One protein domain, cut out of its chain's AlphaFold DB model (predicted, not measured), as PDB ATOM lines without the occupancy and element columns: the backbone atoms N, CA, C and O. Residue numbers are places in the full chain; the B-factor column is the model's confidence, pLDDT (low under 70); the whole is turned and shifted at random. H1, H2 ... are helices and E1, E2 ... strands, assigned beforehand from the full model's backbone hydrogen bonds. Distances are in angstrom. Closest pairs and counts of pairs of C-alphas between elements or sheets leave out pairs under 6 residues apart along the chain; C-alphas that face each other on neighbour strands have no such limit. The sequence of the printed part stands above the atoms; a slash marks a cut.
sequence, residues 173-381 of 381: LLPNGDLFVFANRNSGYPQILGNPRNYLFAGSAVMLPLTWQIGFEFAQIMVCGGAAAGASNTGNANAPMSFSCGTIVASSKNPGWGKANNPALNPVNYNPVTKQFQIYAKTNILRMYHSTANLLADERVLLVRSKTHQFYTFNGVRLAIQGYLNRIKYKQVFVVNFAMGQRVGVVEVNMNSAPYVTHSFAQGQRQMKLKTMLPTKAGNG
ATOM      1  N   LEU A 173      38.645  39.565 -86.643       95.12
ATOM      2  CA  LEU A 173      39.526  40.204 -85.664       95.12
ATOM      3  C   LEU A 173      39.492  41.721 -85.873       95.12
ATOM      4  O   LEU A 173      39.649  42.188 -87.003       95.12
ATOM      5  N   LEU A 174      39.314  42.485 -84.804       93.69
ATOM      6  CA  LEU A 174      39.261  43.940 -84.815       93.69
ATOM      7  C   LEU A 174      40.630  44.554 -84.449       93.69
ATOM      8  O   LEU A 174      41.476  43.868 -83.871       93.69
ATOM      9  N   PRO A 175      40.889  45.832 -84.792       90.88
ATOM     10  CA  PRO A 175      42.154  46.512 -84.482       90.88
ATOM     11  C   PRO A 175      42.501  46.561 -82.989       90.88
ATOM     12  O   PRO A 175      43.676  46.561 -82.636       90.88
ATOM     13  N   ASN A 176      41.489  46.571 -82.121       89.38
ATOM     14  CA  ASN A 176      41.641  46.578 -80.667       89.38
ATOM     15  C   ASN A 176      41.921  45.182 -80.066       89.38
ATOM     16  O   ASN A 176      42.135  45.080 -78.865       89.38
ATOM     17  N   GLY A 177      41.935  44.122 -80.883       90.81
ATOM     18  CA  GLY A 177      42.166  42.742 -80.446       90.81
ATOM     19  C   GLY A 177      40.896  41.929 -80.185       90.81
ATOM     20  O   GLY A 177      40.997  40.710 -80.044       90.81
ATOM     21  N   ASP A 178      39.719  42.560 -80.195       92.44
ATOM     22  CA  ASP A 178      38.441  41.872 -80.021       92.44
ATOM     23  C   ASP A 178      38.015  41.118 -81.287       92.44
ATOM     24  O   ASP A 178      38.533  41.334 -82.388       92.44
ATOM     25  N   LEU A 179      37.026  40.238 -81.141       94.25
ATOM     26  CA  LEU A 179      36.404  39.522 -82.249       94.25
ATOM     27  C   LEU A 179      34.982  40.033 -82.463       94.25
ATOM     28  O   LEU A 179      34.142  39.951 -81.572       94.25
ATOM     29  N   PHE A 180      34.688  40.477 -83.680       94.56
ATOM     30  CA  PHE A 180      33.312  40.607 -84.134       94.56
ATOM     31  C   PHE A 180      32.834  39.252 -84.649       94.56
ATOM     32  O   PHE A 180      33.428  38.699 -85.577       94.56
ATOM     33  N   VAL A 181      31.757  38.737 -84.059       95.12
ATOM     34  CA  VAL A 181      31.099  37.497 -84.477       95.12
ATOM     35  C   VAL A 181      29.687  37.838 -84.928       95.12
ATOM     36  O   VAL A 181      28.945  38.494 -84.205       95.12
ATOM     37  N   PHE A 182      29.307  37.383 -86.117       94.12
ATOM     38  CA  PHE A 182      27.954  37.526 -86.642       94.12
ATOM     39  C   PHE A 182      27.432  36.174 -87.124       94.12
ATOM     40  O   PHE A 182      28.088  35.493 -87.910       94.12
ATOM     41  N   ALA A 183      26.224  35.811 -86.707       92.88
ATOM     42  CA  ALA A 183      25.518  34.635 -87.191       92.88
ATOM     43  C   ALA A 183      24.040  34.965 -87.395       92.88
ATOM     44  O   ALA A 183      23.432  35.677 -86.595       92.88
ATOM     45  N   ASN A 184      23.455  34.443 -88.470       90.19
ATOM     46  CA  ASN A 184      22.057  34.645 -88.832       90.19
ATOM     47  C   ASN A 184      21.715  36.133 -89.005       90.19
ATOM     48  O   ASN A 184      21.982  36.700 -90.068       90.19
ATOM     49  N   ARG A 185      21.167  36.778 -87.973       88.38
ATOM     50  CA  ARG A 185      20.898  38.227 -87.922       88.38
ATOM     51  C   ARG A 185      21.551  38.922 -86.727       88.38
ATOM     52  O   ARG A 185      21.338  40.116 -86.526       88.38
ATOM     53  N   ASN A 186      22.287  38.177 -85.914       87.44
ATOM     54  CA  ASN A 186      22.746  38.577 -84.595       87.44
ATOM     55  C   ASN A 186      24.272  38.727 -84.570       87.44
ATOM     56  O   ASN A 186      24.998  37.894 -85.109       87.44
ATOM     57  N   SER A 187      24.748  39.774 -83.904       79.75
ATOM     58  CA  SER A 187      26.168  40.007 -83.616       79.75
ATOM     59  C   SER A 187      26.435  40.393 -82.158       79.75
ATOM     60  O   SER A 187      27.409  41.079 -81.875       79.75
ATOM     61  N   GLY A 188      25.522  40.060 -81.238       78.62
ATOM     62  CA  GLY A 188      25.524  40.572 -79.859       78.62
ATOM     63  C   GLY A 188      24.973  42.000 -79.721       78.62
ATOM     64  O   GLY A 188      24.888  42.524 -78.618       78.62
ATOM     65  N   TYR A 189      24.556  42.605 -80.837       77.62
ATOM     66  CA  TYR A 189      23.919  43.921 -80.944       77.62
ATOM     67  C   TYR A 189      22.498  43.764 -81.511       77.62
ATOM     68  O   TYR A 189      22.159  42.659 -81.958       77.62
ATOM     69  N   PRO A 190      21.665  44.830 -81.542       78.62
ATOM     70  CA  PRO A 190      20.359  44.762 -82.187       78.62
ATOM     71  C   PRO A 190      20.457  44.123 -83.570       78.62
ATOM     72  O   PRO A 190      21.388  44.394 -84.332       78.62
ATOM     73  N   GLN A 191      19.512  43.239 -83.871       86.62
ATOM     74  CA  GLN A 191      19.586  42.426 -85.076       86.62
ATOM     75  C   GLN A 191      19.584  43.290 -86.335       86.62
ATOM     76  O   GLN A 191      18.837  44.268 -86.442       86.62
ATOM     77  N   ILE A 192      20.366  42.879 -87.334       84.44
ATOM     78  CA  ILE A 192      20.265  43.469 -88.669       84.44
ATOM     79  C   ILE A 192      18.839  43.252 -89.206       84.44
ATOM     80  O   ILE A 192      18.239  42.180 -89.049       84.44
ATOM     81  N   LEU A 193      18.266  44.278 -89.833       82.38
ATOM     82  CA  LEU A 193      16.957  44.168 -90.478       82.38
ATOM     83  C   LEU A 193      17.019  43.269 -91.722       82.38
ATOM     84  O   LEU A 193      18.073  43.099 -92.338       82.38
ATOM     85  N   GLY A 194      15.869  42.728 -92.120       83.81
ATOM     86  CA  GLY A 194      15.747  41.839 -93.274       83.81
ATOM     87  C   GLY A 194      16.022  40.376 -92.928       83.81
ATOM     88  O   GLY A 194      15.743  39.929 -91.818       83.81
ATOM     89  N   ASN A 195      16.543  39.630 -93.897       86.19
ATOM     90  CA  ASN A 195      16.715  38.185 -93.794       86.19
ATOM     91  C   ASN A 195      17.990  37.782 -93.027       86.19
ATOM     92  O   ASN A 195      18.902  38.601 -92.863       86.19
ATOM     93  N   PRO A 196      18.080  36.512 -92.592       87.38
ATOM     94  CA  PRO A 196      19.336  35.870 -92.192       87.38
ATOM     95  C   PRO A 196      20.433  35.980 -93.262       87.38
ATOM     96  O   PRO A 196      20.130  35.920 -94.451       87.38
ATOM     97  N   ARG A 197      21.704  36.153 -92.864       85.75
ATOM     98  CA  ARG A 197      22.801  36.505 -93.795       85.75
ATOM     99  C   ARG A 197      23.928  35.481 -93.902       85.75
ATOM    100  O   ARG A 197      24.589  35.446 -94.924       85.75
ATOM    101  N   ASN A 198      24.196  34.664 -92.895       84.81
ATOM    102  CA  ASN A 198      25.219  33.617 -93.003       84.81
ATOM    103  C   ASN A 198      24.678  32.395 -93.765       84.81
ATOM    104  O   ASN A 198      23.517  32.343 -94.173       84.81
ATOM    105  N   TYR A 199      25.525  31.391 -93.956       81.50
ATOM    106  CA  TYR A 199      25.090  30.091 -94.449       81.50
ATOM    107  C   TYR A 199      23.996  29.498 -93.532       81.50
ATOM    108  O   TYR A 199      24.137  29.546 -92.315       81.50
ATOM    109  N   LEU A 200      22.873  28.947 -94.011       78.25
ATOM    110  CA  LEU A 200      22.470  28.471 -95.352       78.25
ATOM    111  C   LEU A 200      21.911  29.536 -96.317       78.25
ATOM    112  O   LEU A 200      21.530  29.218 -97.440       78.25
ATOM    113  N   PHE A 201      21.838  30.798 -95.898       80.50
ATOM    114  CA  PHE A 201      21.061  31.838 -96.582       80.50
ATOM    115  C   PHE A 201      21.850  32.604 -97.651       80.50
ATOM    116  O   PHE A 201      21.295  33.473 -98.316       80.50
ATOM    117  N   ALA A 202      23.130  32.273 -97.845       76.25
ATOM    118  CA  ALA A 202      23.992  32.806 -98.904       76.25
ATOM    119  C   ALA A 202      24.179  34.337 -98.902       76.25
ATOM    120  O   ALA A 202      24.489  34.920 -99.940       76.25
ATOM    121  N   GLY A 203      24.022  35.006 -97.759       82.81
ATOM    122  CA  GLY A 203      24.552  36.359 -97.614       82.81
ATOM    123  C   GLY A 203      26.073  36.339 -97.440       82.81
ATOM    124  O   GLY A 203      26.701  35.295 -97.237       82.81
ATOM    125  N   SER A 204      26.669  37.519 -97.550       86.06
ATOM    126  CA  SER A 204      28.116  37.706 -97.490       86.06
ATOM    127  C   SER A 204      28.453  38.887 -96.605       86.06
ATOM    128  O   SER A 204      27.662  39.822 -96.462       86.06
ATOM    129  N   ALA A 205      29.652  38.856 -96.041       90.31
ATOM    130  CA  ALA A 205      30.189  39.955 -95.266       90.31
ATOM    131  C   ALA A 205      31.595  40.314 -95.728       90.31
ATOM    132  O   ALA A 205      32.311  39.464 -96.253       90.31
ATOM    133  N   VAL A 206      31.984  41.559 -95.474       89.25
ATOM    134  CA  VAL A 206      33.338  42.065 -95.694       89.25
ATOM    135  C   VAL A 206      33.693  43.095 -94.626       89.25
ATOM    136  O   VAL A 206      32.873  43.948 -94.279       89.25
ATOM    137  N   MET A 207      34.925  43.044 -94.118       89.06
ATOM    138  CA  MET A 207      35.525  44.178 -93.414       89.06
ATOM    139  C   MET A 207      36.012  45.193 -94.449       89.06
ATOM    140  O   MET A 207      36.872  44.880 -95.276       89.06
ATOM    141  N   LEU A 208      35.462  46.403 -94.401       85.06
ATOM    142  CA  LEU A 208      35.909  47.511 -95.235       85.06
ATOM    143  C   LEU A 208      37.357  47.895 -94.889       85.06
ATOM    144  O   LEU A 208      37.825  47.609 -93.784       85.06
ATOM    145  N   PRO A 209      38.084  48.527 -95.826       85.62
ATOM    146  CA  PRO A 209      39.520  48.718 -95.683       85.62
ATOM    147  C   PRO A 209      39.873  49.507 -94.423       85.62
ATOM    148  O   PRO A 209      39.330  50.584 -94.187       85.62
ATOM    149  N   LEU A 210      40.830  48.998 -93.646       87.50
ATOM    150  CA  LEU A 210      41.437  49.761 -92.559       87.50
ATOM    151  C   LEU A 210      42.387  50.782 -93.179       87.50
ATOM    152  O   LEU A 210      43.282  50.405 -93.940       87.50
ATOM    153  N   THR A 211      42.214  52.064 -92.877       85.56
ATOM    154  CA  THR A 211      42.962  53.122 -93.565       85.56
ATOM    155  C   THR A 211      43.888  53.883 -92.628       85.56
ATOM    156  O   THR A 211      43.572  54.143 -91.464       85.56
ATOM    157  N   TRP A 212      45.050  54.266 -93.154       87.56
ATOM    158  CA  TRP A 212      46.037  55.037 -92.403       87.56
ATOM    159  C   TRP A 212      45.542  56.434 -92.022       87.56
ATOM    160  O   TRP A 212      45.982  56.967 -91.006       87.56
ATOM    161  N   GLN A 213      44.634  57.029 -92.812       80.88
ATOM    162  CA  GLN A 213      44.112  58.376 -92.558       80.88
ATOM    163  C   GLN A 213      43.391  58.486 -91.210       80.88
ATOM    164  O   GLN A 213      43.328  59.571 -90.643       80.88
ATOM    165  N   ILE A 214      42.871  57.365 -90.704       79.06
ATOM    166  CA  ILE A 214      42.154  57.265 -89.425       79.06
ATOM    167  C   ILE A 214      42.862  56.313 -88.448       79.06
ATOM    168  O   ILE A 214      42.225  55.677 -87.613       79.06
ATOM    169  N   GLY A 215      44.180  56.143 -88.597       83.19
ATOM    170  CA  GLY A 215      44.999  55.365 -87.661       83.19
ATOM    171  C   GLY A 215      44.757  53.851 -87.671       83.19
ATOM    172  O   GLY A 215      45.261  53.159 -86.794       83.19
ATOM    173  N   PHE A 216      44.028  53.317 -88.660       87.81
ATOM    174  CA  PHE A 216      43.575  51.918 -88.717       87.81
ATOM    175  C   PHE A 216      42.627  51.498 -87.575       87.81
ATOM    176  O   PHE A 216      42.450  50.305 -87.340       87.81
ATOM    177  N   GLU A 217      42.001  52.449 -86.880       82.19
ATOM    178  CA  GLU A 217      41.225  52.181 -85.657       82.19
ATOM    179  C   GLU A 217      39.781  51.734 -85.935       82.19
ATOM    180  O   GLU A 217      39.167  50.999 -85.154       82.19
ATOM    181  N   PHE A 218      39.222  52.154 -87.070       80.25
ATOM    182  CA  PHE A 218      37.816  51.937 -87.396       80.25
ATOM    183  C   PHE A 218      37.629  50.722 -88.299       80.25
ATOM    184  O   PHE A 218      37.886  50.769 -89.501       80.25
ATOM    185  N   ALA A 219      37.130  49.633 -87.715       87.75
ATOM    186  CA  ALA A 219      36.723  48.446 -88.447       87.75
ATOM    187  C   ALA A 219      35.233  48.529 -88.777       87.75
ATOM    188  O   ALA A 219      34.375  48.218 -87.948       87.75
ATOM    189  N   GLN A 220      34.924  48.956 -90.000       83.25
ATOM    190  CA  GLN A 220      33.561  48.918 -90.518       83.25
ATOM    191  C   GLN A 220      33.318  47.595 -91.242       83.25
ATOM    192  O   GLN A 220      34.080  47.208 -92.122       83.25
ATOM    193  N   ILE A 221      32.244  46.904 -90.885       87.62
ATOM    194  CA  ILE A 221      31.847  45.625 -91.469       87.62
ATOM    195  C   ILE A 221      30.550  45.839 -92.229       87.62
ATOM    196  O   ILE A 221      29.605  46.430 -91.708       87.62
ATOM    197  N   MET A 222      30.508  45.364 -93.467       86.62
ATOM    198  CA  MET A 222      29.308  45.329 -94.290       86.62
ATOM    199  C   MET A 222      28.806  43.891 -94.384       86.62
ATOM    200  O   MET A 222      29.592  42.989 -94.655       86.62
ATOM    201  N   VAL A 223      27.503  43.690 -94.197       88.94
ATOM    202  CA  VAL A 223      26.821  42.399 -94.355       88.94
ATOM    203  C   VAL A 223      25.647  42.574 -95.311       88.94
ATOM    204  O   VAL A 223      24.802  43.437 -95.092       88.94
ATOM    205  N   CYS A 224      25.577  41.759 -96.360       83.31
ATOM    206  CA  CYS A 224      24.622  41.894 -97.460       83.31
ATOM    207  C   CYS A 224      23.941  40.565 -97.805       83.31
ATOM    208  O   CYS A 224      24.455  39.490 -97.498       83.31
ATOM    209  N   GLY A 225      22.817  40.630 -98.524       84.38
ATOM    210  CA  GLY A 225      22.198  39.450 -99.147       84.38
ATOM    211  C   GLY A 225      21.389  38.595 -98.173       84.38
ATOM    212  O   GLY A 225      20.874  39.116 -97.200       84.38
ATOM    213  N   GLY A 226      21.242  37.296 -98.396       84.06
ATOM    214  CA  GLY A 226      20.454  36.446 -97.495       84.06
ATOM    215  C   GLY A 226      19.069  36.094 -98.033       84.06
ATOM    216  O   GLY A 226      18.213  36.964 -98.228       84.06
ATOM    217  N   ALA A 227      18.839  34.808 -98.262       81.31
ATOM    218  CA  ALA A 227      17.548  34.240 -98.620       81.31
ATOM    219  C   ALA A 227      16.555  34.303 -97.448       81.31
ATOM    220  O   ALA A 227      16.953  34.369 -96.283       81.31
ATOM    221  N   ALA A 228      15.258  34.275 -97.753       82.31
ATOM    222  CA  ALA A 228      14.210  34.194 -96.741       82.31
ATOM    223  C   ALA A 228      14.420  33.002 -95.791       82.31
ATOM    224  O   ALA A 228      14.918  31.941 -96.182       82.31
ATOM    225  N   ALA A 229      14.009  33.171 -94.534       80.88
ATOM    226  CA  ALA A 229      14.032  32.085 -93.563       80.88
ATOM    227  C   ALA A 229      13.241  30.873 -94.096       80.88
ATOM    228  O   ALA A 229      12.163  31.030 -94.666       80.88
ATOM    229  N   GLY A 230      13.795  29.666 -93.952       73.38
ATOM    230  CA  GLY A 230      13.180  28.429 -94.450       73.38
ATOM    231  C   GLY A 230      13.351  28.155 -95.952       73.38
ATOM    232  O   GLY A 230      13.030  27.051 -96.389       73.38
ATOM    233  N   ALA A 231      13.912  29.083 -96.740       73.88
ATOM    234  CA  ALA A 231      14.169  28.870 -98.171       73.88
ATOM    235  C   ALA A 231      15.071  27.654 -98.437       73.88
ATOM    236  O   ALA A 231      14.819  26.865 -99.346       73.88
ATOM    237  N   SER A 232      16.090  27.464 -97.596       69.31
ATOM    238  CA  SER A 232      16.995  26.314 -97.658       69.31
ATOM    239  C   SER A 232      16.300  24.984 -97.361       69.31
ATOM    240  O   SER A 232      16.709  23.959 -97.892       69.31
ATOM    241  N   ASN A 233      15.251  24.993 -96.536       70.81
ATOM    242  CA  ASN A 233      14.562  23.777 -96.097       70.81
ATOM    243  C   ASN A 233      13.581  23.265 -97.156       70.81
ATOM    244  O   ASN A 233      13.312  22.073 -97.225       70.81
ATOM    245  N   THR A 234      13.048  24.170 -97.977       70.81
ATOM    246  CA  THR A 234      12.081  23.852 -99.037       70.81
ATOM    247  C   THR A 234      12.731  23.689-100.410       70.81
ATOM    248  O   THR A 234      12.045  23.351-101.369       70.81
ATOM    249  N   GLY A 235      14.037  23.961-100.532       65.38
ATOM    250  CA  GLY A 235      14.732  23.978-101.822       65.38
ATOM    251  C   GLY A 235      14.202  25.051-102.779       65.38
ATOM    252  O   GLY A 235      14.436  24.973-103.986       65.38
ATOM    253  N   ASN A 236      13.469  26.047-102.271       68.69
ATOM    254  CA  ASN A 236      12.814  27.047-103.100       68.69
ATOM    255  C   ASN A 236      13.833  28.064-103.633       68.69
ATOM    256  O   ASN A 236      14.136  29.069-102.986       68.69
ATOM    257  N   ALA A 237      14.318  27.822-104.851       65.50
ATOM    258  CA  ALA A 237      15.242  28.709-105.555       65.50
ATOM    259  C   ALA A 237      14.663  30.109-105.852       65.50
ATOM    260  O   ALA A 237      15.428  31.030-106.129       65.50
ATOM    261  N   ASN A 238      13.339  30.278-105.766       68.38
ATOM    262  CA  ASN A 238      12.637  31.539-106.015       68.38
ATOM    263  C   ASN A 238      12.285  32.293-104.725       68.38
ATOM    264  O   ASN A 238      11.577  33.301-104.772       68.38
ATOM    265  N   ALA A 239      12.727  31.806-103.561       69.62
ATOM    266  CA  ALA A 239      12.450  32.472-102.300       69.62
ATOM    267  C   ALA A 239      13.027  33.903-102.295       69.62
ATOM    268  O   ALA A 239      14.154  34.117-102.754       69.62
ATOM    269  N   PRO A 240      12.294  34.894-101.754       73.31
ATOM    270  CA  PRO A 240      12.728  36.282-101.790       73.31
ATOM    271  C   PRO A 240      14.042  36.469-101.027       73.31
ATOM    272  O   PRO A 240      14.188  36.060 -99.871       73.31
ATOM    273  N   MET A 241      15.009  37.118-101.674       73.75
ATOM    274  CA  MET A 241      16.289  37.473-101.068       73.75
ATOM    275  C   MET A 241      16.279  38.908-100.544       73.75
ATOM    276  O   MET A 241      15.593  39.786-101.066       73.75
ATOM    277  N   SER A 242      17.077  39.171 -99.513       73.94
ATOM    278  CA  SER A 242      17.269  40.524 -99.013       73.94
ATOM    279  C   SER A 242      18.181  41.313 -99.942       73.94
ATOM    280  O   SER A 242      19.399  41.137 -99.944       73.94
ATOM    281  N   PHE A 243      17.588  42.272-100.651       70.25
ATOM    282  CA  PHE A 243      18.289  43.339-101.366       70.25
ATOM    283  C   PHE A 243      18.696  44.472-100.411       70.25
ATOM    284  O   PHE A 243      18.492  45.654-100.680       70.25
ATOM    285  N   SER A 244      19.272  44.132 -99.267       71.94
ATOM    286  CA  SER A 244      19.771  45.128 -98.324       71.94
ATOM    287  C   SER A 244      21.147  44.750 -97.825       71.94
ATOM    288  O   SER A 244      21.513  43.573 -97.793       71.94
ATOM    289  N   CYS A 245      21.890  45.765 -97.417       78.19
ATOM    290  CA  CYS A 245      23.130  45.641 -96.689       78.19
ATOM    291  C   CYS A 245      23.006  46.401 -95.368       78.19
ATOM    292  O   CYS A 245      22.432  47.490 -95.305       78.19
ATOM    293  N   GLY A 246      23.562  45.829 -94.310       79.62
ATOM    294  CA  GLY A 246      23.835  46.528 -93.066       79.62
ATOM    295  C   GLY A 246      25.312  46.874 -93.007       79.62
ATOM    296  O   GLY A 246      26.150  46.063 -93.397       79.62
ATOM    297  N   THR A 247      25.637  48.058 -92.502       81.31
ATOM    298  CA  THR A 247      27.016  48.373 -92.110       81.31
ATOM    299  C   THR A 247      27.088  48.634 -90.620       81.31
ATOM    300  O   THR A 247      26.181  49.247 -90.068       81.31
ATOM    301  N   ILE A 248      28.151  48.183 -89.968       77.81
ATOM    302  CA  ILE A 248      28.384  48.395 -88.541       77.81
ATOM    303  C   ILE A 248      29.844  48.770 -88.324       77.81
ATOM    304  O   ILE A 248      30.740  48.146 -88.887       77.81
ATOM    305  N   VAL A 249      30.097  49.804 -87.525       80.56
ATOM    306  CA  VAL A 249      31.452  50.115 -87.054       80.56
ATOM    307  C   VAL A 249      31.691  49.271 -85.810       80.56
ATOM    308  O   VAL A 249      31.300  49.650 -84.711       80.56
ATOM    309  N   ALA A 250      32.275  48.091 -86.005       81.69
ATOM    310  CA  ALA A 250      32.409  47.073 -84.968       81.69
ATOM    311  C   ALA A 250      33.392  47.468 -83.856       81.69
ATOM    312  O   ALA A 250      33.266  46.976 -82.744       81.69
ATOM    313  N   SER A 251      34.331  48.380 -84.130       78.56
ATOM    314  CA  SER A 251      35.243  48.936 -83.120       78.56
ATOM    315  C   SER A 251      34.695  50.173 -82.387       78.56
ATOM    316  O   SER A 251      35.401  50.771 -81.579       78.56
ATOM    317  N   SER A 252      33.450  50.585 -82.658       72.75
ATOM    318  CA  SER A 252      32.801  51.689 -81.936       72.75
ATOM    319  C   SER A 252      32.455  51.289 -80.499       72.75
ATOM    320  O   SER A 252      32.121  50.138 -80.238       72.75
ATOM    321  N   LYS A 253      32.424  52.258 -79.572       69.12
ATOM    322  CA  LYS A 253      31.917  52.045 -78.202       69.12
ATOM    323  C   LYS A 253      30.440  51.633 -78.175       69.12
ATOM    324  O   LYS A 253      30.050  50.850 -77.322       69.12
ATOM    325  N   ASN A 254      29.643  52.147 -79.119       68.44
ATOM    326  CA  ASN A 254      28.217  51.840 -79.270       68.44
ATOM    327  C   ASN A 254      27.920  51.433 -80.727       68.44
ATOM    328  O   ASN A 254      27.505  52.277 -81.529       68.44
ATOM    329  N   PRO A 255      28.196  50.179 -81.121       65.25
ATOM    330  CA  PRO A 255      27.961  49.707 -82.482       65.25
ATOM    331  C   PRO A 255      26.469  49.634 -82.823       65.25
ATOM    332  O   PRO A 255      25.648  49.199 -82.020       65.25
ATOM    333  N   GLY A 256      26.120  50.015 -84.052       56.97
ATOM    334  CA  GLY A 256      24.757  49.938 -84.574       56.97
ATOM    335  C   GLY A 256      24.742  49.749 -86.090       56.97
ATOM    336  O   GLY A 256      25.698  50.116 -86.777       56.97
ATOM    337  N   TRP A 257      23.660  49.165 -86.609       69.44
ATOM    338  CA  TRP A 257      23.493  48.925 -88.042       69.44
ATOM    339  C   TRP A 257      23.014  50.179 -88.782       69.44
ATOM    340  O   TRP A 257      21.887  50.636 -88.593       69.44
ATOM    341  N   GLY A 258      23.837  50.689 -89.695       45.47
ATOM    342  CA  GLY A 258      23.419  51.607 -90.752       45.47
ATOM    343  C   GLY A 258      22.768  50.854 -91.918       45.47
ATOM    344  O   GLY A 258      23.190  49.744 -92.247       45.47
ATOM    345  N   LYS A 259      21.755  51.455 -92.559       49.19
ATOM    346  CA  LYS A 259      21.044  50.866 -93.708       49.19
ATOM    347  C   LYS A 259      21.714  51.243 -95.032       49.19
ATOM    348  O   LYS A 259      21.975  52.416 -95.273       49.19
ATOM    349  N   ALA A 260      21.911  50.263 -95.909       42.19
ATOM    350  CA  ALA A 260      22.183  50.459 -97.329       42.19
ATOM    351  C   ALA A 260      21.187  49.614 -98.147       42.19
ATOM    352  O   ALA A 260      21.033  48.416 -97.905       42.19
ATOM    353  N   ASN A 261      20.480  50.240 -99.090       37.50
ATOM    354  CA  ASN A 261      19.439  49.600 -99.907       37.50
ATOM    355  C   ASN A 261      19.961  49.323-101.333       37.50
ATOM    356  O   ASN A 261      20.784  50.088-101.830       37.50
ATOM    357  N   ASN A 262      19.444  48.273-101.989       35.28
ATOM    358  CA  ASN A 262      19.656  47.902-103.407       35.28
ATOM    359  C   ASN A 262      21.024  47.271-103.820       35.28
ATOM    360  O   ASN A 262      21.687  47.793-104.714       35.28
ATOM    361  N   PRO A 263      21.469  46.125-103.265       39.97
ATOM    362  CA  PRO A 263      22.509  45.282-103.850       39.97
ATOM    363  C   PRO A 263      21.970  44.424-105.012       39.97
ATOM    364  O   PRO A 263      20.804  44.031-105.034       39.97
ATOM    365  N   ALA A 264      22.838  44.150-105.989       37.66
ATOM    366  CA  ALA A 264      22.459  43.757-107.345       37.66
ATOM    367  C   ALA A 264      22.578  42.251-107.659       37.66
ATOM    368  O   ALA A 264      23.310  41.507-107.013       37.66
ATOM    369  N   LEU A 265      21.919  41.855-108.756       39.75
ATOM    370  CA  LEU A 265      22.061  40.569-109.463       39.75
ATOM    371  C   LEU A 265      23.297  40.525-110.394       39.75
ATOM    372  O   LEU A 265      23.573  39.516-111.043       39.75
ATOM    373  N   ASN A 266      24.030  41.635-110.468       47.78
ATOM    374  CA  ASN A 266      25.231  41.831-111.270       47.78
ATOM    375  C   ASN A 266      26.446  41.916-110.329       47.78
ATOM    376  O   ASN A 266      26.283  42.357-109.189       47.78
ATOM    377  N   PRO A 267      27.673  41.582-110.773       55.41
ATOM    378  CA  PRO A 267      28.870  41.956-110.027       55.41
ATOM    379  C   PRO A 267      28.858  43.467-109.765       55.41
ATOM    380  O   PRO A 267      28.625  44.259-110.682       55.41
ATOM    381  N   VAL A 268      29.095  43.866-108.519       51.94
ATOM    382  CA  VAL A 268      29.112  45.273-108.104       51.94
ATOM    383  C   VAL A 268      30.444  45.616-107.461       51.94
ATOM    384  O   VAL A 268      30.992  44.822-106.700       51.94
ATOM    385  N   ASN A 269      30.948  46.813-107.749       59.38
ATOM    386  CA  ASN A 269      32.011  47.430-106.966       59.38
ATOM    387  C   ASN A 269      31.372  48.387-105.961       59.38
ATOM    388  O   ASN A 269      30.653  49.304-106.359       59.38
ATOM    389  N   TYR A 270      31.611  48.177-104.670       57.00
ATOM    390  CA  TYR A 270      31.181  49.115-103.639       57.00
ATOM    391  C   TYR A 270      32.302  50.111-103.356       57.00
ATOM    392  O   TYR A 270      33.391  49.715-102.945       57.00
ATOM    393  N   ASN A 271      32.029  51.402-103.535       59.81
ATOM    394  CA  ASN A 271      32.945  52.456-103.129       59.81
ATOM    395  C   ASN A 271      32.675  52.826-101.656       59.81
ATOM    396  O   ASN A 271      31.634  53.422-101.362       59.81
ATOM    397  N   PRO A 272      33.598  52.527-100.722       53.56
ATOM    398  CA  PRO A 272      33.387  52.788 -99.300       53.56
ATOM    399  C   PRO A 272      33.412  54.280 -98.943       53.56
ATOM    400  O   PRO A 272      32.880  54.658 -97.903       53.56
ATOM    401  N   VAL A 273      33.994  55.134 -99.794       64.38
ATOM    402  CA  VAL A 273      34.064  56.587 -99.579       64.38
ATOM    403  C   VAL A 273      32.730  57.238 -99.921       64.38
ATOM    404  O   VAL A 273      32.159  57.958 -99.107       64.38
ATOM    405  N   THR A 274      32.204  56.963-101.114       67.81
ATOM    406  CA  THR A 274      30.940  57.559-101.577       67.81
ATOM    407  C   THR A 274      29.712  56.792-101.094       67.81
ATOM    408  O   THR A 274      28.594  57.283-101.221       67.81
ATOM    409  N   LYS A 275      29.908  55.591-100.532       56.41
ATOM    410  CA  LYS A 275      28.861  54.643-100.128       56.41
ATOM    411  C   LYS A 275      27.933  54.238-101.281       56.41
ATOM    412  O   LYS A 275      26.770  53.916-101.050       56.41
ATOM    413  N   GLN A 276      28.450  54.230-102.509       59.50
ATOM    414  CA  GLN A 276      27.700  53.898-103.723       59.50
ATOM    415  C   GLN A 276      28.172  52.579-104.342       59.50
ATOM    416  O   GLN A 276      29.346  52.215-104.251       59.50
ATOM    417  N   PHE A 277      27.251  51.881-105.007       57.31
ATOM    418  CA  PHE A 277      27.546  50.701-105.816       57.31
ATOM    419  C   PHE A 277      27.661  51.089-107.293       57.31
ATOM    420  O   PHE A 277      26.761  51.721-107.840       57.31
ATOM    421  N   GLN A 278      28.738  50.662-107.948       56.25
ATOM    422  CA  GLN A 278      28.864  50.674-109.401       56.25
ATOM    423  C   GLN A 278      28.500  49.288-109.942       56.25
ATOM    424  O   GLN A 278      29.058  48.278-109.507       56.25
ATOM    425  N   ILE A 279      27.557  49.241-110.883       56.41
ATOM    426  CA  ILE A 279      27.061  48.002-111.491       56.41
ATOM    427  C   ILE A 279      27.925  47.654-112.708       56.41
ATOM    428  O   ILE A 279      28.064  48.470-113.617       56.41
ATOM    429  N   TYR A 280      28.481  46.440-112.748       56.62
ATOM    430  CA  TYR A 280      29.147  45.911-113.942       56.62
ATOM    431  C   TYR A 280      28.168  45.173-114.868       56.62
ATOM    432  O   TYR A 280      27.026  44.871-114.499       56.62
ATOM    433  N   ALA A 281      28.620  44.872-116.091       46.03
ATOM    434  CA  ALA A 281      27.841  44.138-117.084       46.03
ATOM    435  C   ALA A 281      27.298  42.807-116.520       46.03
ATOM    436  O   ALA A 281      27.994  42.074-115.812       46.03
ATOM    437  N   LYS A 282      26.029  42.514-116.833       42.28
ATOM    438  CA  LYS A 282      25.327  41.291-116.418       42.28
ATOM    439  C   LYS A 282      26.046  40.053-116.960       42.28
ATOM    440  O   LYS A 282      26.492  40.046-118.103       42.28
ATOM    441  N   THR A 283      26.097  38.981-116.171       43.81
ATOM    442  CA  THR A 283      26.610  37.677-116.624       43.81
ATOM    443  C   THR A 283      25.467  36.678-116.789       43.81
ATOM    444  O   THR A 283      24.586  36.632-115.935       43.81
ATOM    445  N   ASN A 284      25.509  35.828-117.818       39.88
ATOM    446  CA  ASN A 284      24.509  34.766-118.043       39.88
ATOM    447  C   ASN A 284      24.827  33.451-117.297       39.88
ATOM    448  O   ASN A 284      24.224  32.419-117.573       39.88
ATOM    449  N   ILE A 285      25.798  33.464-116.379       42.06
ATOM    450  CA  ILE A 285      26.232  32.291-115.613       42.06
ATOM    451  C   ILE A 285      25.752  32.463-114.171       42.06
ATOM    452  O   ILE A 285      26.172  33.396-113.485       42.06
ATOM    453  N   LEU A 286      24.895  31.552-113.706       33.09
ATOM    454  CA  LEU A 286      24.415  31.546-112.325       33.09
ATOM    455  C   LEU A 286      25.559  31.195-111.358       33.09
ATOM    456  O   LEU A 286      26.306  30.231-111.555       33.09
ATOM    457  N   ARG A 287      25.694  31.989-110.292       50.03
ATOM    458  CA  ARG A 287      26.662  31.781-109.206       50.03
ATOM    459  C   ARG A 287      25.887  31.397-107.961       50.03
ATOM    460  O   ARG A 287      25.366  32.254-107.259       50.03
ATOM    461  N   MET A 288      25.757  30.095-107.760       43.16
ATOM    462  CA  MET A 288      24.909  29.531-106.715       43.16
ATOM    463  C   MET A 288      25.774  28.904-105.614       43.16
ATOM    464  O   MET A 288      26.987  29.135-105.527       43.16
ATOM    465  N   TYR A 289      25.126  28.119-104.761       39.25
ATOM    466  CA  TYR A 289      25.714  27.293-103.714       39.25
ATOM    467  C   TYR A 289      27.058  26.640-104.120       39.25
ATOM    468  O   TYR A 289      27.194  26.129-105.230       39.25
ATOM    469  N   HIS A 290      28.043  26.653-103.210       47.00
ATOM    470  CA  HIS A 290      29.426  26.164-103.390       47.00
ATOM    471  C   HIS A 290      30.341  26.917-104.381       47.00
ATOM    472  O   HIS A 290      31.475  26.474-104.584       47.00
ATOM    473  N   SER A 291      29.921  28.045-104.958       49.78
ATOM    474  CA  SER A 291      30.857  28.920-105.681       49.78
ATOM    475  C   SER A 291      31.765  29.702-104.719       49.78
ATOM    476  O   SER A 291      31.375  30.030-103.595       49.78
ATOM    477  N   THR A 292      32.994  29.995-105.147       62.41
ATOM    478  CA  THR A 292      33.942  30.831-104.393       62.41
ATOM    479  C   THR A 292      34.547  31.911-105.285       62.41
ATOM    480  O   THR A 292      34.627  31.752-106.504       62.41
ATOM    481  N   ALA A 293      34.972  33.019-104.674       64.06
ATOM    482  CA  ALA A 293      35.672  34.114-105.334       64.06
ATOM    483  C   ALA A 293      36.908  34.496-104.512       64.06
ATOM    484  O   ALA A 293      36.785  34.764-103.321       64.06
ATOM    485  N   ASN A 294      38.084  34.527-105.137       68.44
ATOM    486  CA  ASN A 294      39.334  34.947-104.501       68.44
ATOM    487  C   ASN A 294      40.044  35.992-105.351       68.44
ATOM    488  O   ASN A 294      40.066  35.882-106.574       68.44
ATOM    489  N   LEU A 295      40.677  36.964-104.703       65.75
ATOM    490  CA  LEU A 295      41.591  37.878-105.374       65.75
ATOM    491  C   LEU A 295      42.921  37.158-105.629       65.75
ATOM    492  O   LEU A 295      43.559  36.681-104.693       65.75
ATOM    493  N   LEU A 296      43.323  37.069-106.892       63.34
ATOM    494  CA  LEU A 296      44.643  36.602-107.295       63.34
ATOM    495  C   LEU A 296      45.671  37.724-107.117       63.34
ATOM    496  O   LEU A 296      45.339  38.909-107.151       63.34
ATOM    497  N   ALA A 297      46.941  37.349-106.962       65.75
ATOM    498  CA  ALA A 297      48.039  38.301-106.790       65.75
ATOM    499  C   ALA A 297      48.247  39.227-108.002       65.75
ATOM    500  O   ALA A 297      48.848  40.287-107.876       65.75
ATOM    501  N   ASP A 298      47.728  38.841-109.167       64.88
ATOM    502  CA  ASP A 298      47.725  39.646-110.385       64.88
ATOM    503  C   ASP A 298      46.442  40.478-110.554       64.88
ATOM    504  O   ASP A 298      46.135  40.903-111.667       64.88
ATOM    505  N   GLU A 299      45.709  40.704-109.457       61.34
ATOM    506  CA  GLU A 299      44.498  41.533-109.346       61.34
ATOM    507  C   GLU A 299      43.264  40.982-110.071       61.34
ATOM    508  O   GLU A 299      42.179  41.565-110.004       61.34
ATOM    509  N   ARG A 300      43.380  39.817-110.715       68.75
ATOM    510  CA  ARG A 300      42.218  39.097-111.239       68.75
ATOM    511  C   ARG A 300      41.407  38.505-110.090       68.75
ATOM    512  O   ARG A 300      41.940  38.139-109.048       68.75
ATOM    513  N   VAL A 301      40.107  38.324-110.302       66.00
ATOM    514  CA  VAL A 301      39.263  37.552-109.382       66.00
ATOM    515  C   VAL A 301      39.117  36.135-109.925       66.00
ATOM    516  O   VAL A 301      38.502  35.925-110.971       66.00
ATOM    517  N   LEU A 302      39.671  35.157-109.212       62.38
ATOM    518  CA  LEU A 302      39.438  33.747-109.487       62.38
ATOM    519  C   LEU A 302      38.067  33.343-108.965       62.38
ATOM    520  O   LEU A 302      37.786  33.464-107.774       62.38
ATOM    521  N   LEU A 303      37.246  32.801-109.856       55.59
ATOM    522  CA  LEU A 303      35.953  32.215-109.533       55.59
ATOM    523  C   LEU A 303      36.044  30.705-109.720       55.59
ATOM    524  O   LEU A 303      36.431  30.253-110.798       55.59
ATOM    525  N   VAL A 304      35.700  29.932-108.689       60.19
ATOM    526  CA  VAL A 304      35.753  28.461-108.726       60.19
ATOM    527  C   VAL A 304      34.361  27.880-108.460       60.19
ATOM    528  O   VAL A 304      33.573  28.445-107.701       60.19
ATOM    529  N   ARG A 305      34.041  26.770-109.144       53.62
ATOM    530  CA  ARG A 305      32.718  26.110-109.194       53.62
ATOM    531  C   ARG A 305      31.564  26.964-109.748       53.62
ATOM    532  O   ARG A 305      30.393  26.736-109.469       53.62
ATOM    533  N   SER A 306      31.901  27.882-110.645       33.75
ATOM    534  CA  SER A 306      31.018  28.497-111.640       33.75
ATOM    535  C   SER A 306      31.908  28.988-112.792       33.75
ATOM    536  O   SER A 306      33.062  29.345-112.543       33.75
ATOM    537  N   LYS A 307      31.439  28.927-114.050       33.16
ATOM    538  CA  LYS A 307      32.245  29.247-115.252       33.16
ATOM    539  C   LYS A 307      32.948  30.608-115.093       33.16
ATOM    540  O   LYS A 307      32.317  31.609-114.759       33.16
ATOM    541  N   THR A 308      34.254  30.635-115.358       30.97
ATOM    542  CA  THR A 308      35.117  31.822-115.287       30.97
ATOM    543  C   THR A 308      34.614  32.936-116.208       30.97
ATOM    544  O   THR A 308      34.347  32.697-117.384       30.97
ATOM    545  N   HIS A 309      34.524  34.171-115.707       32.44
ATOM    546  CA  HIS A 309      34.307  35.339-116.562       32.44
ATOM    547  C   HIS A 309      35.655  35.783-117.147       32.44
ATOM    548  O   HIS A 309      36.513  36.275-116.420       32.44
ATOM    549  N   GLN A 310      35.839  35.596-118.454       35.44
ATOM    550  CA  GLN A 310      37.084  35.882-119.184       35.44
ATOM    551  C   GLN A 310      37.288  37.365-119.561       35.44
ATOM    552  O   GLN A 310      38.323  37.714-120.113       35.44
ATOM    553  N   PHE A 311      36.331  38.254-119.261       34.97
ATOM    554  CA  PHE A 311      36.306  39.621-119.811       34.97
ATOM    555  C   PHE A 311      36.728  40.743-118.845       34.97
ATOM    556  O   PHE A 311      36.337  41.890-119.034       34.97
ATOM    557  N   TYR A 312      37.533  40.461-117.817       37.25
ATOM    558  CA  TYR A 312      38.227  41.536-117.090       37.25
ATOM    559  C   TYR A 312      39.511  41.916-117.837       37.25
ATOM    560  O   TYR A 312      40.616  41.594-117.413       37.25
ATOM    561  N   THR A 313      39.361  42.579-118.982       38.56
ATOM    562  CA  THR A 313      40.469  43.247-119.672       38.56
ATOM    563  C   THR A 313      40.612  44.653-119.103       38.56
ATOM    564  O   THR A 313      39.791  45.532-119.367       38.56
ATOM    565  N   PHE A 314      41.631  44.859-118.271       43.25
ATOM    566  CA  PHE A 314      42.024  46.193-117.835       43.25
ATOM    567  C   PHE A 314      42.726  46.896-119.002       43.25
ATOM    568  O   PHE A 314      43.859  46.560-119.331       43.25
ATOM    569  N   ASN A 315      42.052  47.862-119.626       47.62
ATOM    570  CA  ASN A 315      42.601  48.662-120.732       47.62
ATOM    571  C   ASN A 315      43.338  49.931-120.244       47.62
ATOM    572  O   ASN A 315      43.588  50.840-121.030       47.62
ATOM    573  N   GLY A 316      43.641  50.033-118.944       56.81
ATOM    574  CA  GLY A 316      44.356  51.165-118.349       56.81
ATOM    575  C   GLY A 316      45.864  50.927-118.211       56.81
ATOM    576  O   GLY A 316      46.364  49.823-118.422       56.81
ATOM    577  N   VAL A 317      46.598  51.962-117.792       61.16
ATOM    578  CA  VAL A 317      48.025  51.846-117.451       61.16
ATOM    579  C   VAL A 317      48.176  50.925-116.240       61.16
ATOM    580  O   VAL A 317      47.763  51.273-115.135       61.16
ATOM    581  N   ARG A 318      48.764  49.742-116.443       69.19
ATOM    582  CA  ARG A 318      49.044  48.791-115.365       69.19
ATOM    583  C   ARG A 318      50.386  49.116-114.717       69.19
ATOM    584  O   ARG A 318      51.403  49.220-115.399       69.19
ATOM    585  N   LEU A 319      50.379  49.250-113.398       74.62
ATOM    586  CA  LEU A 319      51.592  49.357-112.600       74.62
ATOM    587  C   LEU A 319      52.179  47.952-112.407       74.62
ATOM    588  O   LEU A 319      51.474  47.028-112.006       74.62
ATOM    589  N   ALA A 320      53.460  47.781-112.719       82.50
ATOM    590  CA  ALA A 320      54.172  46.517-112.576       82.50
ATOM    591  C   ALA A 320      55.128  46.596-111.385       82.50
ATOM    592  O   ALA A 320      56.128  47.314-111.441       82.50
ATOM    593  N   ILE A 321      54.833  45.863-110.312       84.75
ATOM    594  CA  ILE A 321      55.720  45.772-109.147       84.75
ATOM    595  C   ILE A 321      57.012  45.053-109.566       84.75
ATOM    596  O   ILE A 321      56.972  43.917-110.027       84.75
ATOM    597  N   GLN A 322      58.147  45.728-109.401       86.50
ATOM    598  CA  GLN A 322      59.486  45.236-109.742       86.50
ATOM    599  C   GLN A 322      60.183  44.591-108.542       86.50
ATOM    600  O   GLN A 322      61.031  43.719-108.701       86.50
ATOM    601  N   GLY A 323      59.838  45.015-107.326       84.19
ATOM    602  CA  GLY A 323      60.438  44.457-106.121       84.19
ATOM    603  C   GLY A 323      59.817  44.996-104.844       84.19
ATOM    604  O   GLY A 323      59.362  46.136-104.783       84.19
ATOM    605  N   TYR A 324      59.803  44.157-103.817       88.62
ATOM    606  CA  TYR A 324      59.336  44.469-102.471       88.62
ATOM    607  C   TYR A 324      59.987  43.498-101.480       88.62
ATOM    608  O   TYR A 324      60.571  42.485-101.867       88.62
ATOM    609  N   LEU A 325      59.899  43.804-100.186       88.06
ATOM    610  CA  LEU A 325      60.380  42.903 -99.141       88.06
ATOM    611  C   LEU A 325      59.414  41.725 -98.949       88.06
ATOM    612  O   LEU A 325      58.244  41.926 -98.633       88.06
ATOM    613  N   ASN A 326      59.930  40.496 -99.031       84.50
ATOM    614  CA  ASN A 326      59.146  39.269 -98.818       84.50
ATOM    615  C   ASN A 326      58.654  39.093 -97.370       84.50
ATOM    616  O   ASN A 326      57.752  38.300 -97.105       84.50
ATOM    617  N   ARG A 327      59.269  39.795 -96.411       87.94
ATOM    618  CA  ARG A 327      58.855  39.832 -95.005       87.94
ATOM    619  C   ARG A 327      59.000  41.247 -94.471       87.94
ATOM    620  O   ARG A 327      60.031  41.883 -94.669       87.94
ATOM    621  N   ILE A 328      57.981  41.693 -93.749       91.75
ATOM    622  CA  ILE A 328      57.967  42.969 -93.037       91.75
ATOM    623  C   ILE A 328      57.479  42.749 -91.605       91.75
ATOM    624  O   ILE A 328      56.677  41.851 -91.340       91.75
ATOM    625  N   LYS A 329      57.971  43.557 -90.670       91.56
ATOM    626  CA  LYS A 329      57.497  43.605 -89.285       91.56
ATOM    627  C   LYS A 329      56.334  44.588 -89.159       91.56
ATOM    628  O   LYS A 329      56.172  45.503 -89.966       91.56
ATOM    629  N   TYR A 330      55.529  44.428 -88.112       90.38
ATOM    630  CA  TYR A 330      54.495  45.404 -87.774       90.38
ATOM    631  C   TYR A 330      55.116  46.800 -87.583       90.38
ATOM    632  O   TYR A 330      56.166  46.925 -86.956       90.38
ATOM    633  N   LYS A 331      54.479  47.836 -88.151       90.75
ATOM    634  CA  LYS A 331      54.964  49.235 -88.205       90.75
ATOM    635  C   LYS A 331      56.295  49.459 -88.944       90.75
ATOM    636  O   LYS A 331      56.808  50.576 -88.926       90.75
ATOM    637  N   GLN A 332      56.845  48.452 -89.623       94.31
ATOM    638  CA  GLN A 332      58.042  48.633 -90.440       94.31
ATOM    639  C   GLN A 332      57.736  49.501 -91.668       94.31
ATOM    640  O   GLN A 332      56.784  49.240 -92.403       94.31
ATOM    641  N   VAL A 333      58.594  50.488 -91.922       93.75
ATOM    642  CA  VAL A 333      58.640  51.205 -93.201       93.75
ATOM    643  C   VAL A 333      59.368  50.335 -94.225       93.75
ATOM    644  O   VAL A 333      60.424  49.774 -93.933       93.75
ATOM    645  N   PHE A 334      58.806  50.206 -95.423       93.88
ATOM    646  CA  PHE A 334      59.381  49.419 -96.511       93.88
ATOM    647  C   PHE A 334      59.221  50.141 -97.849       93.88
ATOM    648  O   PHE A 334      58.391  51.038 -97.992       93.88
ATOM    649  N   VAL A 335      60.029  49.732 -98.823       92.56
ATOM    650  CA  VAL A 335      60.023  50.276-100.183       92.56
ATOM    651  C   VAL A 335      59.369  49.266-101.122       92.56
ATOM    652  O   VAL A 335      59.626  48.064-101.026       92.56
ATOM    653  N   VAL A 336      58.529  49.767-102.027       90.62
ATOM    654  CA  VAL A 336      57.983  49.010-103.159       90.62
ATOM    655  C   VAL A 336      58.477  49.677-104.430       90.62
ATOM    656  O   VAL A 336      58.156  50.835-104.691       90.62
ATOM    657  N   ASN A 337      59.246  48.935-105.216       90.75
ATOM    658  CA  ASN A 337      59.694  49.364-106.529       90.75
ATOM    659  C   ASN A 337      58.641  48.962-107.554       90.75
ATOM    660  O   ASN A 337      58.180  47.818-107.564       90.75
ATOM    661  N   PHE A 338      58.281  49.882-108.438       88.38
ATOM    662  CA  PHE A 338      57.336  49.618-109.508       88.38
ATOM    663  C   PHE A 338      57.708  50.383-110.773       88.38
ATOM    664  O   PHE A 338      58.365  51.417-110.717       88.38
ATOM    665  N   ALA A 339      57.248  49.869-111.906       86.94
ATOM    666  CA  ALA A 339      57.323  50.522-113.198       86.94
ATOM    667  C   ALA A 339      55.909  50.854-113.681       86.94
ATOM    668  O   ALA A 339      54.970  50.083-113.472       86.94
ATOM    669  N   MET A 340      55.755  52.000-114.335       82.88
ATOM    670  CA  MET A 340      54.525  52.373-115.027       82.88
ATOM    671  C   MET A 340      54.858  53.267-116.219       82.88
ATOM    672  O   MET A 340      55.835  54.004-116.165       82.88
ATOM    673  N   GLY A 341      54.048  53.208-117.279       80.75
ATOM    674  CA  GLY A 341      54.263  54.034-118.473       80.75
ATOM    675  C   GLY A 341      54.048  55.523-118.193       80.75
ATOM    676  O   GLY A 341      54.982  56.313-118.231       80.75
ATOM    677  N   GLN A 342      52.813  55.909-117.860       80.19
ATOM    678  CA  GLN A 342      52.464  57.282-117.493       80.19
ATOM    679  C   GLN A 342      51.744  57.295-116.147       80.19
ATOM    680  O   GLN A 342      50.757  56.584-115.952       80.19
ATOM    681  N   ARG A 343      52.220  58.122-115.209       75.38
ATOM    682  CA  ARG A 343      51.551  58.311-113.920       75.38
ATOM    683  C   ARG A 343      50.298  59.164-114.101       75.38
ATOM    684  O   ARG A 343      50.392  60.342-114.432       75.38
ATOM    685  N   VAL A 344      49.143  58.582-113.795       75.25
ATOM    686  CA  VAL A 344      47.864  59.288-113.686       75.25
ATOM    687  C   VAL A 344      47.440  59.265-112.218       75.25
ATOM    688  O   VAL A 344      47.174  58.203-111.663       75.25
ATOM    689  N   GLY A 345      47.417  60.430-111.566       77.75
ATOM    690  CA  GLY A 345      46.981  60.567-110.172       77.75
ATOM    691  C   GLY A 345      48.006  60.147-109.105       77.75
ATOM    692  O   GLY A 345      49.226  60.294-109.259       77.75
ATOM    693  N   VAL A 346      47.496  59.694-107.958       80.81
ATOM    694  CA  VAL A 346      48.292  59.282-106.792       80.81
ATOM    695  C   VAL A 346      48.560  57.781-106.804       80.81
ATOM    696  O   VAL A 346      47.739  57.000-107.272       80.81
ATOM    697  N   VAL A 347      49.716  57.382-106.274       82.12
ATOM    698  CA  VAL A 347      50.054  55.968-106.085       82.12
ATOM    699  C   VAL A 347      49.647  55.556-104.677       82.12
ATOM    700  O   VAL A 347      50.097  56.139-103.686       82.12
ATOM    701  N   GLU A 348      48.794  54.542-104.602       85.19
ATOM    702  CA  GLU A 348      48.318  53.955-103.356       85.19
ATOM    703  C   GLU A 348      48.848  52.529-103.219       85.19
ATOM    704  O   GLU A 348      48.954  51.800-104.203       85.19
ATOM    705  N   VAL A 349      49.158  52.121-101.990       87.62
ATOM    706  CA  VAL A 349      49.552  50.744-101.681       87.62
ATOM    707  C   VAL A 349      48.507  50.153-100.747       87.62
ATOM    708  O   VAL A 349      48.309  50.636 -99.629       87.62
ATOM    709  N   ASN A 350      47.843  49.098-101.215       87.81
ATOM    710  CA  ASN A 350      46.859  48.348-100.447       87.81
ATOM    711  C   ASN A 350      47.393  46.939-100.179       87.81
ATOM    712  O   ASN A 350      47.868  46.267-101.090       87.81
ATOM    713  N   MET A 351      47.299  46.485 -98.933       89.06
ATOM    714  CA  MET A 351      47.642  45.121 -98.538       89.06
ATOM    715  C   MET A 351      46.376  44.322 -98.286       89.06
ATOM    716  O   MET A 351      45.548  44.717 -97.467       89.06
ATOM    717  N   ASN A 352      46.252  43.184 -98.958       87.06
ATOM    718  CA  ASN A 352      45.151  42.249 -98.777       87.06
ATOM    719  C   ASN A 352      45.670  40.984 -98.100       87.06
ATOM    720  O   ASN A 352      46.715  40.462 -98.485       87.06
ATOM    721  N   SER A 353      44.942  40.480 -97.106       89.81
ATOM    722  CA  SER A 353      45.158  39.114 -96.640       89.81
ATOM    723  C   SER A 353      44.682  38.115 -97.698       89.81
ATOM    724  O   SER A 353      43.858  38.444 -98.554       89.81
ATOM    725  N   ALA A 354      45.195  36.888 -97.629       87.56
ATOM    726  CA  ALA A 354      44.748  35.786 -98.467       87.56
ATOM    727  C   ALA A 354      43.691  34.956 -97.713       87.56
ATOM    728  O   ALA A 354      44.060  34.172 -96.837       87.56
ATOM    729  N   PRO A 355      42.386  35.145 -97.988       89.94
ATOM    730  CA  PRO A 355      41.343  34.471 -97.229       89.94
ATOM    731  C   PRO A 355      41.173  33.005 -97.643       89.94
ATOM    732  O   PRO A 355      41.391  32.640 -98.798       89.94
ATOM    733  N   TYR A 356      40.688  32.183 -96.712       92.12
ATOM    734  CA  TYR A 356      40.111  30.876 -97.034       92.12
ATOM    735  C   TYR A 356      38.627  31.054 -97.348       92.12
ATOM    736  O   TYR A 356      37.853  31.487 -96.493       92.12
ATOM    737  N   VAL A 357      38.222  30.753 -98.578       90.12
ATOM    738  CA  VAL A 357      36.879  31.069 -99.072       90.12
ATOM    739  C   VAL A 357      36.058  29.809 -99.260       90.12
ATOM    740  O   VAL A 357      36.463  28.881 -99.967       90.12
ATOM    741  N   THR A 358      34.871  29.809 -98.662       85.00
ATOM    742  CA  THR A 358      33.851  28.780 -98.843       85.00
ATOM    743  C   THR A 358      32.480  29.316 -98.426       85.00
ATOM    744  O   THR A 358      32.404  30.225 -97.604       85.00
ATOM    745  N   HIS A 359      31.396  28.773 -98.989       83.81
ATOM    746  CA  HIS A 359      30.014  29.044 -98.555       83.81
ATOM    747  C   HIS A 359      29.692  30.535 -98.305       83.81
ATOM    748  O   HIS A 359      29.141  30.903 -97.269       83.81
ATOM    749  N   SER A 360      30.049  31.394 -99.268       79.75
ATOM    750  CA  SER A 360      29.814  32.850 -99.238       79.75
ATOM    751  C   SER A 360      30.586  33.642 -98.171       79.75
ATOM    752  O   SER A 360      30.318  34.835 -97.998       79.75
ATOM    753  N   PHE A 361      31.573  33.029 -97.507       86.44
ATOM    754  CA  PHE A 361      32.440  33.684 -96.530       86.44
ATOM    755  C   PHE A 361      33.927  33.565 -96.890       86.44
ATOM    756  O   PHE A 361      34.419  32.491 -97.238       86.44
ATOM    757  N   ALA A 362      34.645  34.684 -96.775       89.44
ATOM    758  CA  ALA A 362      36.086  34.787 -96.954       89.44
ATOM    759  C   ALA A 362      36.771  34.914 -95.583       89.44
ATOM    760  O   ALA A 362      36.944  36.008 -95.045       89.44
ATOM    761  N   GLN A 363      37.139  33.773 -95.002       93.50
ATOM    762  CA  GLN A 363      37.668  33.685 -93.642       93.50
ATOM    763  C   GLN A 363      39.016  34.405 -93.543       93.50
ATOM    764  O   GLN A 363      39.945  34.127 -94.306       93.50
ATOM    765  N   GLY A 364      39.111  35.348 -92.600       89.44
ATOM    766  CA  GLY A 364      40.267  36.226 -92.386       89.44
ATOM    767  C   GLY A 364      40.554  37.226 -93.504       89.44
ATOM    768  O   GLY A 364      41.670  37.745 -93.566       89.44
ATOM    769  N   GLN A 365      39.576  37.530 -94.365       89.75
ATOM    770  CA  GLN A 365      39.676  38.644 -95.305       89.75
ATOM    771  C   GLN A 365      39.894  39.963 -94.551       89.75
ATOM    772  O   GLN A 365      39.148  40.318 -93.639       89.75
ATOM    773  N   ARG A 366      40.903  40.718 -94.980       90.12
ATOM    774  CA  ARG A 366      41.200  42.064 -94.506       90.12
ATOM    775  C   ARG A 366      41.940  42.825 -95.595       90.12
ATOM    776  O   ARG A 366      42.850  42.283 -96.219       90.12
ATOM    777  N   GLN A 367      41.582  44.090 -95.768       90.50
ATOM    778  CA  GLN A 367      42.329  45.033 -96.590       90.50
ATOM    779  C   GLN A 367      42.854  46.168 -95.711       90.50
ATOM    780  O   GLN A 367      42.141  46.670 -94.843       90.50
ATOM    781  N   MET A 368      44.097  46.580 -95.946       90.06
ATOM    782  CA  MET A 368      44.688  47.769 -95.344       90.06
ATOM    783  C   MET A 368      45.145  48.733 -96.432       90.06
ATOM    784  O   MET A 368      45.908  48.346 -97.314       90.06
ATOM    785  N   LYS A 369      44.732  49.995 -96.328       89.25
ATOM    786  CA  LYS A 369      45.233  51.095 -97.152       89.25
ATOM    787  C   LYS A 369      46.374  51.787 -96.418       89.25
ATOM    788  O   LYS A 369      46.151  52.429 -95.389       89.25
ATOM    789  N   LEU A 370      47.593  51.629 -96.926       90.94
ATOM    790  CA  LEU A 370      48.805  52.105 -96.262       90.94
ATOM    791  C   LEU A 370      49.074  53.585 -96.533       90.94
ATOM    792  O   LEU A 370      48.698  54.122 -97.578       90.94
ATOM    793  N   LYS A 371      49.775  54.230 -95.595       92.19
ATOM    794  CA  LYS A 371      50.338  55.563 -95.813       92.19
ATOM    795  C   LYS A 371      51.485  55.442 -96.807       92.19
ATOM    796  O   LYS A 371      52.429  54.695 -96.560       92.19
ATOM    797  N   THR A 372      51.413  56.188 -97.901       90.94
ATOM    798  CA  THR A 372      52.471  56.254 -98.910       90.94
ATOM    799  C   THR A 372      53.142  57.623 -98.879       90.94
ATOM    800  O   THR A 372      52.518  58.637 -98.568       90.94
ATOM    801  N   MET A 373      54.441  57.646 -99.171       88.19
ATOM    802  CA  MET A 373      55.152  58.876 -99.524       88.19
ATOM    803  C   MET A 373      55.047  59.096-101.033       88.19
ATOM    804  O   MET A 373      54.728  58.164-101.777       88.19
ATOM    805  N   LEU A 374      55.317  60.321-101.495       86.12
ATOM    806  CA  LEU A 374      55.411  60.581-102.928       86.12
ATOM    807  C   LEU A 374      56.483  59.662-103.540       86.12
ATOM    808  O   LEU A 374      57.605  59.642-103.031       86.12
ATOM    809  N   PRO A 375      56.158  58.908-104.606       85.94
ATOM    810  CA  PRO A 375      57.149  58.090-105.286       85.94
ATOM    811  C   PRO A 375      58.291  58.961-105.807       85.94
ATOM    812  O   PRO A 375      58.046  59.965-106.481       85.94
ATOM    813  N   THR A 376      59.524  58.564-105.515       85.38
ATOM    814  CA  THR A 376      60.729  59.132-106.118       85.38
ATOM    815  C   THR A 376      61.116  58.297-107.333       85.38
ATOM    816  O   THR A 376      61.000  57.071-107.308       85.38
ATOM    817  N   LYS A 377      61.565  58.946-108.413       81.69
ATOM    818  CA  LYS A 377      62.140  58.224-109.554       81.69
ATOM    819  C   LYS A 377      63.389  57.478-109.094       81.69
ATOM    820  O   LYS A 377      64.218  58.042-108.381       81.69
ATOM    821  N   ALA A 378      63.509  56.218-109.493       71.12
ATOM    822  CA  ALA A 378      64.691  55.407-109.247       71.12
ATOM    823  C   ALA A 378      65.453  55.244-110.571       71.12
ATOM    824  O   ALA A 378      64.932  54.655-111.516       71.12
ATOM    825  N   GLY A 379      66.679  55.771-110.646       63.50
ATOM    826  CA  GLY A 379      67.483  55.780-111.875       63.50
ATOM    827  C   GLY A 379      67.042  56.846-112.892       63.50
ATOM    828  O   GLY A 379      66.516  57.889-112.514       63.50
ATOM    829  N   ASN A 380      67.262  56.582-114.185       50.16
ATOM    830  CA  ASN A 380      67.009  57.526-115.290       50.16
ATOM    831  C   ASN A 380      65.560  57.496-115.839       50.16
ATOM    832  O   ASN A 380      65.319  58.019-116.926       50.16
ATOM    833  N   GLY A 381      64.616  56.854-115.136       45.69
ATOM    834  CA  GLY A 381      63.224  56.652-115.574       45.69
ATOM    835  C   GLY A 381      62.221  57.465-114.782       45.69
ATOM    836  O   GLY A 381      61.893  57.044-113.653       45.69
TER     837      GLY A 381
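AT A GLANCE: This is residues 173 to 381 of the 381 residues of an uncharacterized protein of Physcomitrium patens (UniProt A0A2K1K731). Little regular structure is found here: a small antiparallel sheet, E2-E3-E4-E5, and antiparallel pairs E6-E7, E8-E9, E10-E11, E12-E15 and E13-E14 spread along winding loops, with H1 near one end and E10-E11 near the other. Of 209 printed residues, 63 are in named elements, mostly strand: E1 to E3, H1, E4 to E15. The whole is compact, radius of gyration of the C-alphas 19.3 A, spanning 66 by 44 by 29 A.

HOW THE PARTS SIT: Start at hairpin E2, residues 204 to 207, and E3, 220 to 224: N 206 and O 222 are within hydrogen-bond range, 2.9 A. Find E14, 361 to 363: the closest C-alphas of E2 and E14, Ser 204 and Phe 361, are 6.0 A apart. H1, 231 to 234, is not on the sheet and too short for an O i to N i+4 pair.

IN THESE COORDINATES: Find C-alpha 179 at (36.404, 39.522, -82.249); E1 runs to 182 and pairs with no named strand. E4, 244 to 249, measures 17.0 A. E15, 367 to 369, ends at (45.233, 51.095, -97.152).

THE WHOLE: The printed part has no cut. Long links include E9 to E10. Look for pLDDT under 70 at residues 253 to 318, among others.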